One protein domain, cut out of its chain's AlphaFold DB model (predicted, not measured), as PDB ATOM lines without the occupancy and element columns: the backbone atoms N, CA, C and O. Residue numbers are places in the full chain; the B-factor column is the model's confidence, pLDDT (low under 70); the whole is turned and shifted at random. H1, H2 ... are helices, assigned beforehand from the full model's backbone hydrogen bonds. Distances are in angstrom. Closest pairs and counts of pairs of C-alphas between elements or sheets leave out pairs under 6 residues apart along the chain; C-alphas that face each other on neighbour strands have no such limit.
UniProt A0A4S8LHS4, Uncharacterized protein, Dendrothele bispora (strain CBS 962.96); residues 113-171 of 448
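What this domain is: This is residues 113 to 171 of the 448 residues of an uncharacterized protein of Dendrothele bispora (strain CBS 962.96) (UniProt A0A4S8LHS4). This is a domain with little regular structure, in which a long stretch with no named element, residues 113 to 142, makes an open loop whose residues 129 to 134 stick out at one end, and three short helices follow it. It leads into two short helices, H1 and H2, that meet in a corner, and a smaller H3 follows H2. The printed part has 59 residues with three named helices and no named strand, of class all helix, 21 residues lying in named elements. It is loose, with a radius of gyration of the C-alphas of 15.0 A and spans of 40 by 27 by 18 A.

How they stand to each other: H1, residues 143 to 150, touches H2, residues 156 to 163; their closest C-alphas, those of Lys 148 and Ala 156, are 6.0 A apart. They run opposite ways at a steep tilt of 55 degrees. H3, residues 167 to 171, and H2 meet only through their link, and H1 and H3 are apart. In H1, H2 and H3 every O i to N i+4 pair is within hydrogen-bond range.

Where its parts are: H1 begins at C-alpha 143 (150.179, 33.737, 43.318) and is 10.5 A long; H2 is 10.3 A. H3, 6.3 A, ends at C-alpha 171 (143.933, 23.672, 55.688).

The domain as a whole: The two C-alphas farthest apart, those of Asn 132 and His 153, are 42.4 A apart. The printed part has no cut, and both links between helices are tight. The model's pLDDT is under 70 at residues 120 to 123 and 159 to 171.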
ATOM      1  N   ALA A 113     161.398  40.091  51.864       71.31
ATOM      2  CA  ALA A 113     162.595  39.749  51.119       71.31
ATOM      3  C   ALA A 113     162.897  40.865  50.111       71.31
ATOM      4  O   ALA A 113     162.004  41.319  49.384       71.31
ATOM      5  N   THR A 114     164.151  41.310  50.067       76.44
ATOM      6  CA  THR A 114     164.624  42.243  49.043       76.44
ATOM      7  C   THR A 114     164.323  41.646  47.672       76.44
ATOM      8  O   THR A 114     164.593  40.466  47.436       76.44
ATOM      9  N   SER A 115     163.708  42.425  46.777       73.38
ATOM     10  CA  SER A 115     163.352  41.919  45.450       73.38
ATOM     11  C   SER A 115     164.626  41.493  44.722       73.38
ATOM     12  O   SER A 115     165.515  42.323  44.531       73.38
ATOM     13  N   SER A 116     164.720  40.230  44.314       78.69
ATOM     14  CA  SER A 116     165.773  39.793  43.402       78.69
ATOM     15  C   SER A 116     165.265  39.868  41.958       78.69
ATOM     16  O   SER A 116     164.073  39.643  41.727       78.69
ATOM     17  N   PRO A 117     166.146  40.095  40.967       74.06
ATOM     18  CA  PRO A 117     165.788  39.986  39.548       74.06
ATOM     19  C   PRO A 117     165.189  38.618  39.180       74.06
ATOM     20  O   PRO A 117     164.425  38.495  38.231       74.06
ATOM     21  N   THR A 118     165.508  37.581  39.959       78.00
ATOM     22  CA  THR A 118     165.026  36.206  39.779       78.00
ATOM     23  C   THR A 118     163.683  35.918  40.471       78.00
ATOM     24  O   THR A 118     163.157  34.801  40.369       78.00
ATOM     25  N   SER A 119     163.114  36.886  41.200       73.94
ATOM     26  CA  SER A 119     161.811  36.752  41.854       73.94
ATOM     27  C   SER A 119     160.681  36.858  40.830       73.94
ATOM     28  O   SER A 119     160.534  37.861  40.143       73.94
ATOM     29  N   VAL A 120     159.819  35.840  40.780       67.25
ATOM     30  CA  VAL A 120     158.615  35.805  39.913       67.25
ATOM     31  C   VAL A 120     157.556  36.818  40.338       67.25
ATOM     32  O   VAL A 120     156.611  37.096  39.603       67.25
ATOM     33  N   CYS A 121     157.684  37.338  41.554       64.12
ATOM     34  CA  CYS A 121     156.825  38.372  42.081       64.12
ATOM     35  C   CYS A 121     157.625  39.666  42.064       64.12
ATOM     36  O   CYS A 121     158.642  39.780  42.756       64.12
ATOM     37  N   THR A 122     157.164  40.635  41.277       58.97
ATOM     38  CA  THR A 122     157.679  41.992  41.359       58.97
ATOM     39  C   THR A 122     157.324  42.507  42.746       58.97
ATOM     40  O   THR A 122     156.184  42.870  43.019       58.97
ATOM     41  N   ASN A 123     158.301  42.554  43.652       66.00
ATOM     42  CA  ASN A 123     158.156  43.243  44.940       66.00
ATOM     43  C   ASN A 123     158.157  44.775  44.734       66.00
ATOM     44  O   ASN A 123     158.640  45.540  45.561       66.00
ATOM     45  N   VAL A 124     157.670  45.211  43.568       70.25
ATOM     46  CA  VAL A 124     157.660  46.584  43.102       70.25
ATOM     47  C   VAL A 124     156.287  47.146  43.453       70.25
ATOM     48  O   VAL A 124     155.282  46.687  42.896       70.25
ATOM     49  N   PRO A 125     156.208  48.110  44.381       73.81
ATOM     50  CA  PRO A 125     154.958  48.778  44.698       73.81
ATOM     51  C   PRO A 125     154.315  49.359  43.433       73.81
ATOM     52  O   PRO A 125     154.902  50.208  42.763       73.81
ATOM     53  N   LYS A 126     153.088  48.936  43.115       78.25
ATOM     54  CA  LYS A 126     152.292  49.533  42.040       78.25
ATOM     55  C   LYS A 126     151.596  50.774  42.585       78.25
ATOM     56  O   LYS A 126     150.823  50.700  43.544       78.25
ATOM     57  N   ARG A 127     151.865  51.927  41.971       81.81
ATOM     58  CA  ARG A 127     151.098  53.153  42.211       81.81
ATOM     59  C   ARG A 127     149.854  53.132  41.331       81.81
ATOM     60  O   ARG A 127     149.935  52.820  40.146       81.81
ATOM     61  N   CYS A 128     148.701  53.453  41.907       81.56
ATOM     62  CA  CYS A 128     147.500  53.674  41.112       81.56
ATOM     63  C   CYS A 128     147.647  55.018  40.379       81.56
ATOM     64  O   CYS A 128     147.811  56.030  41.060       81.56
ATOM     65  N   PRO A 129     147.545  55.074  39.037       85.62
ATOM     66  CA  PRO A 129     147.705  56.324  38.287       85.62
ATOM     67  C   PRO A 129     146.598  57.349  38.577       85.62
ATOM     68  O   PRO A 129     146.746  58.520  38.258       85.62
ATOM     69  N   LYS A 130     145.484  56.917  39.184       88.12
ATOM     70  CA  LYS A 130     144.377  57.791  39.601       88.12
ATOM     71  C   LYS A 130     144.516  58.311  41.034       88.12
ATOM     72  O   LYS A 130     143.756  59.187  41.432       88.12
ATOM     73  N   CYS A 131     145.415  57.739  41.834       87.56
ATOM     74  CA  CYS A 131     145.614  58.152  43.218       87.56
ATOM     75  C   CYS A 131     146.728  59.200  43.309       87.56
ATOM     76  O   CYS A 131     147.630  59.233  42.477       87.56
ATOM     77  N   ASN A 132     146.675  60.050  44.338       91.06
ATOM     78  CA  ASN A 132     147.741  61.015  44.597       91.06
ATOM     79  C   ASN A 132     149.073  60.307  44.916       91.06
ATOM     80  O   ASN A 132     149.092  59.167  45.372       91.06
ATOM     81  N   GLU A 133     150.203  60.995  44.732       85.00
ATOM     82  CA  GLU A 133     151.539  60.415  44.971       85.00
ATOM     83  C   GLU A 133     151.769  59.957  46.420       85.00
ATOM     84  O   GLU A 133     152.630  59.120  46.683       85.00
ATOM     85  N   LYS A 134     150.983  60.499  47.357       85.62
ATOM     86  CA  LYS A 134     151.002  60.150  48.783       85.62
ATOM     87  C   LYS A 134     150.099  58.963  49.132       85.62
ATOM     88  O   LYS A 134     150.048  58.572  50.297       85.62
ATOM     89  N   ALA A 135     149.363  58.410  48.168       83.94
ATOM     90  CA  ALA A 135     148.515  57.254  48.404       83.94
ATOM     91  C   ALA A 135     149.364  56.026  48.763       83.94
ATOM     92  O   ALA A 135     150.483  55.873  48.263       83.94
ATOM     93  N   PRO A 136     148.843  55.126  49.614       76.44
ATOM     94  CA  PRO A 136     149.529  53.882  49.926       76.44
ATOM     95  C   PRO A 136     149.780  53.083  48.644       76.44
ATOM     96  O   PRO A 136     148.898  52.938  47.795       76.44
ATOM     97  N   ALA A 137     150.996  52.560  48.507       76.19
ATOM     98  CA  ALA A 137     151.331  51.706  47.384       76.19
ATOM     99  C   ALA A 137     150.605  50.360  47.486       76.19
ATOM    100  O   ALA A 137     150.487  49.788  48.570       76.19
ATOM    101  N   VAL A 138     150.158  49.836  46.346       75.06
ATOM    102  CA  VAL A 138     149.506  48.528  46.273       75.06
ATOM    103  C   VAL A 138     150.533  47.501  45.830       75.06
ATOM    104  O   VAL A 138     151.217  47.675  44.821       75.06
ATOM    105  N   TRP A 139     150.660  46.416  46.581       73.81
ATOM    106  CA  TRP A 139     151.508  45.295  46.197       73.81
ATOM    107  C   TRP A 139     150.631  44.222  45.567       73.81
ATOM    108  O   TRP A 139     149.653  43.782  46.166       73.81
ATOM    109  N   SER A 140     150.960  43.813  44.342       73.00
ATOM    110  CA  SER A 140     150.273  42.700  43.689       73.00
ATOM    111  C   SER A 140     151.140  41.456  43.782       73.00
ATOM    112  O   SER A 140     152.190  41.388  43.142       73.00
ATOM    113  N   TYR A 141     150.693  40.466  44.543       78.56
ATOM    114  CA  TYR A 141     151.331  39.160  44.566       78.56
ATOM    115  C   TYR A 141     150.762  38.288  43.446       78.56
ATOM    116  O   TYR A 141     149.570  37.984  43.433       78.56
ATOM    117  N   ASN A 142     151.604  37.879  42.494       80.12
ATOM    118  CA  ASN A 142     151.191  36.933  41.461       80.12
ATOM    119  C   ASN A 142     151.296  35.501  42.008       80.12
ATOM    120  O   ASN A 142     152.303  34.818  41.810       80.12
ATOM    121  N   PHE A 143     150.247  35.070  42.715       80.94
ATOM    122  CA  PHE A 143     150.179  33.737  43.318       80.94
ATOM    123  C   PHE A 143     150.369  32.626  42.281       80.94
ATOM    124  O   PHE A 143     151.090  31.671  42.543       80.94
ATOM    125  N   ILE A 144     149.810  32.789  41.077       82.56
ATOM    126  CA  ILE A 144     149.913  31.810  39.986       82.56
ATOM    127  C   ILE A 144     151.370  31.620  39.564       82.56
ATOM    128  O   ILE A 144     151.845  30.492  39.469       82.56
ATOM    129  N   ALA A 145     152.094  32.717  39.336       81.88
ATOM    130  CA  ALA A 145     153.493  32.661  38.924       81.88
ATOM    131  C   ALA A 145     154.384  32.040  40.012       81.88
ATOM    132  O   ALA A 145     155.240  31.206  39.713       81.88
ATOM    133  N   HIS A 146     154.152  32.400  41.278       83.00
ATOM    134  CA  HIS A 146     154.850  31.772  42.397       83.00
ATOM    135  C   HIS A 146     154.565  30.272  42.467       83.00
ATOM    136  O   HIS A 146     155.492  29.470  42.584       83.00
ATOM    137  N   PHE A 147     153.290  29.894  42.372       86.31
ATOM    138  CA  PHE A 147     152.863  28.509  42.463       86.31
ATOM    139  C   PHE A 147     153.471  27.665  41.340       86.31
ATOM    140  O   PHE A 147     154.049  26.628  41.639       86.31
ATOM    141  N   LYS A 148     153.445  28.143  40.087       89.56
ATOM    142  CA  LYS A 148     154.088  27.466  38.945       89.56
ATOM    143  C   LYS A 148     155.589  27.267  39.151       89.56
ATOM    144  O   LYS A 148     156.110  26.212  38.824       89.56
ATOM    145  N   LYS A 149     156.292  28.259  39.710       85.44
ATOM    146  CA  LYS A 149     157.736  28.138  39.967       85.44
ATOM    147  C   LYS A 149     158.053  27.138  41.081       85.44
ATOM    148  O   LYS A 149     159.033  26.413  40.978       85.44
ATOM    149  N   ARG A 150     157.265  27.130  42.160       87.38
ATOM    150  CA  ARG A 150     157.467  26.226  43.308       87.38
ATOM    151  C   ARG A 150     156.959  24.809  43.049       87.38
ATOM    152  O   ARG A 150     157.506  23.877  43.622       87.38
ATOM    153  N   ASN A 151     155.933  24.663  42.214       88.50
ATOM    154  CA  ASN A 151     155.250  23.406  41.928       88.50
ATOM    155  C   ASN A 151     155.103  23.222  40.407       88.50
ATOM    156  O   ASN A 151     153.982  23.239  39.897       88.50
ATOM    157  N   PRO A 152     156.210  23.059  39.658       93.06
ATOM    158  CA  PRO A 152     156.173  23.009  38.193       93.06
ATOM    159  C   PRO A 152     155.343  21.843  37.635       93.06
ATOM    160  O   PRO A 152     154.878  21.914  36.502       93.06
ATOM    161  N   HIS A 153     155.123  20.792  38.427       93.44
ATOM    162  CA  HIS A 153     154.356  19.606  38.036       93.44
ATOM    163  C   HIS A 153     152.845  19.725  38.279       93.44
ATOM    164  O   HIS A 153     152.099  18.840  37.871       93.44
ATOM    165  N   ILE A 154     152.385  20.777  38.963       89.06
ATOM    166  CA  ILE A 154     150.968  20.960  39.294       89.06
ATOM    167  C   ILE A 154     150.399  22.065  38.407       89.06
ATOM    168  O   ILE A 154     150.912  23.186  38.397       89.06
ATOM    169  N   ASP A 155     149.310  21.772  37.690       86.81
ATOM    170  CA  ASP A 155     148.626  22.781  36.886       86.81
ATOM    171  C   ASP A 155     148.034  23.876  37.786       86.81
ATOM    172  O   ASP A 155     147.066  23.684  38.525       86.81
ATOM    173  N   ALA A 156     148.632  25.064  37.714       78.44
ATOM    174  CA  ALA A 156     148.210  26.213  38.496       78.44
ATOM    175  C   ALA A 156     146.794  26.699  38.144       78.44
ATOM    176  O   ALA A 156     146.176  27.354  38.983       78.44
ATOM    177  N   GLN A 157     146.270  26.404  36.945       75.44
ATOM    178  CA  GLN A 157     144.882  26.745  36.616       75.44
ATOM    179  C   GLN A 157     143.898  25.938  37.463       75.44
ATOM    180  O   GLN A 157     142.936  26.512  37.970       75.44
ATOM    181  N   LEU A 158     144.197  24.659  37.700       75.56
ATOM    182  CA  LEU A 158     143.402  23.779  38.557       75.56
ATOM    183  C   LEU A 158     143.393  24.256  40.019       75.56
ATOM    184  O   LEU A 158     142.401  24.120  40.726       75.56
ATOM    185  N   VAL A 159     144.490  24.865  40.477       69.56
ATOM    186  CA  VAL A 159     144.622  25.351  41.858       69.56
ATOM    187  C   VAL A 159     143.855  26.649  42.081       69.56
ATOM    188  O   VAL A 159     143.240  26.807  43.128       69.56
ATOM    189  N   VAL A 160     143.847  27.574  41.117       66.25
ATOM    190  CA  VAL A 160     143.114  28.851  41.240       66.25
ATOM    191  C   VAL A 160     141.602  28.635  41.219       66.25
ATOM    192  O   VAL A 160     140.880  29.328  41.935       66.25
ATOM    193  N   THR A 161     141.120  27.666  40.437       60.56
ATOM    194  CA  THR A 161     139.695  27.320  40.386       60.56
ATOM    195  C   THR A 161     139.226  26.640  41.675       60.56
ATOM    196  O   THR A 161     138.148  26.977  42.161       60.56
ATOM    197  N   ASP A 162     140.054  25.789  42.296       54.53
ATOM    198  CA  ASP A 162     139.737  25.127  43.575       54.53
ATOM    199  C   ASP A 162     140.012  26.001  44.823       54.53
ATOM    200  O   ASP A 162     139.416  25.781  45.886       54.53
ATOM    201  N   TYR A 163     140.877  27.022  44.729       51.12
ATOM    202  CA  TYR A 163     141.219  27.909  45.856       51.12
ATOM    203  C   TYR A 163     140.044  28.756  46.352       51.12
ATOM    204  O   TYR A 163     140.036  29.155  47.517       51.12
ATOM    205  N   ASN A 164     139.041  28.997  45.507       50.50
ATOM    206  CA  ASN A 164     137.842  29.725  45.913       50.50
ATOM    207  C   ASN A 164     136.964  28.940  46.904       50.50
ATOM    208  O   ASN A 164     136.105  29.550  47.538       50.50
ATOM    209  N   THR A 165     137.185  27.630  47.098       47.81
ATOM    210  CA  THR A 165     136.261  26.836  47.927       47.81
ATOM    211  C   THR A 165     136.908  25.709  48.729       47.81
ATOM    212  O   THR A 165     136.480  25.460  49.849       47.81
ATOM    213  N   LYS A 166     137.929  25.012  48.218       43.59
ATOM    214  CA  LYS A 166     138.306  23.685  48.742       43.59
ATOM    215  C   LYS A 166     139.580  23.678  49.587       43.59
ATOM    216  O   LYS A 166     139.619  23.045  50.639       43.59
ATOM    217  N   TYR A 167     140.610  24.419  49.176       45.50
ATOM    218  CA  TYR A 167     141.940  24.319  49.795       45.50
ATOM    219  C   TYR A 167     142.057  25.057  51.142       45.50
ATOM    220  O   TYR A 167     142.705  24.563  52.064       45.50
ATOM    221  N   LEU A 168     141.372  26.200  51.307       45.62
ATOM    222  CA  LEU A 168     141.267  26.872  52.612       45.62
ATOM    223  C   LEU A 168     140.495  26.011  53.620       45.62
ATOM    224  O   LEU A 168     140.916  25.901  54.766       45.62
ATOM    225  N   LEU A 169     139.411  25.354  53.194       45.56
ATOM    226  CA  LEU A 169     138.645  24.455  54.061       45.56
ATOM    227  C   LEU A 169     139.479  23.250  54.508       45.56
ATOM    228  O   LEU A 169     139.423  22.894  55.680       45.56
ATOM    229  N   MET A 170     140.305  22.697  53.617       45.62
ATOM    230  CA  MET A 170     141.200  21.577  53.919       45.62
ATOM    231  C   MET A 170     142.300  21.966  54.928       45.62
ATOM    232  O   MET A 170     142.510  21.268  55.917       45.62
ATOM    233  N   LEU A 171     142.923  23.141  54.757       43.06
ATOM    234  CA  LEU A 171     143.933  23.672  55.688       43.06
ATOM    235  C   LEU A 171     143.383  23.957  57.095       43.06
ATOM    236  O   LEU A 171     144.141  23.900  58.062       43.06
TER     237      LEU A 171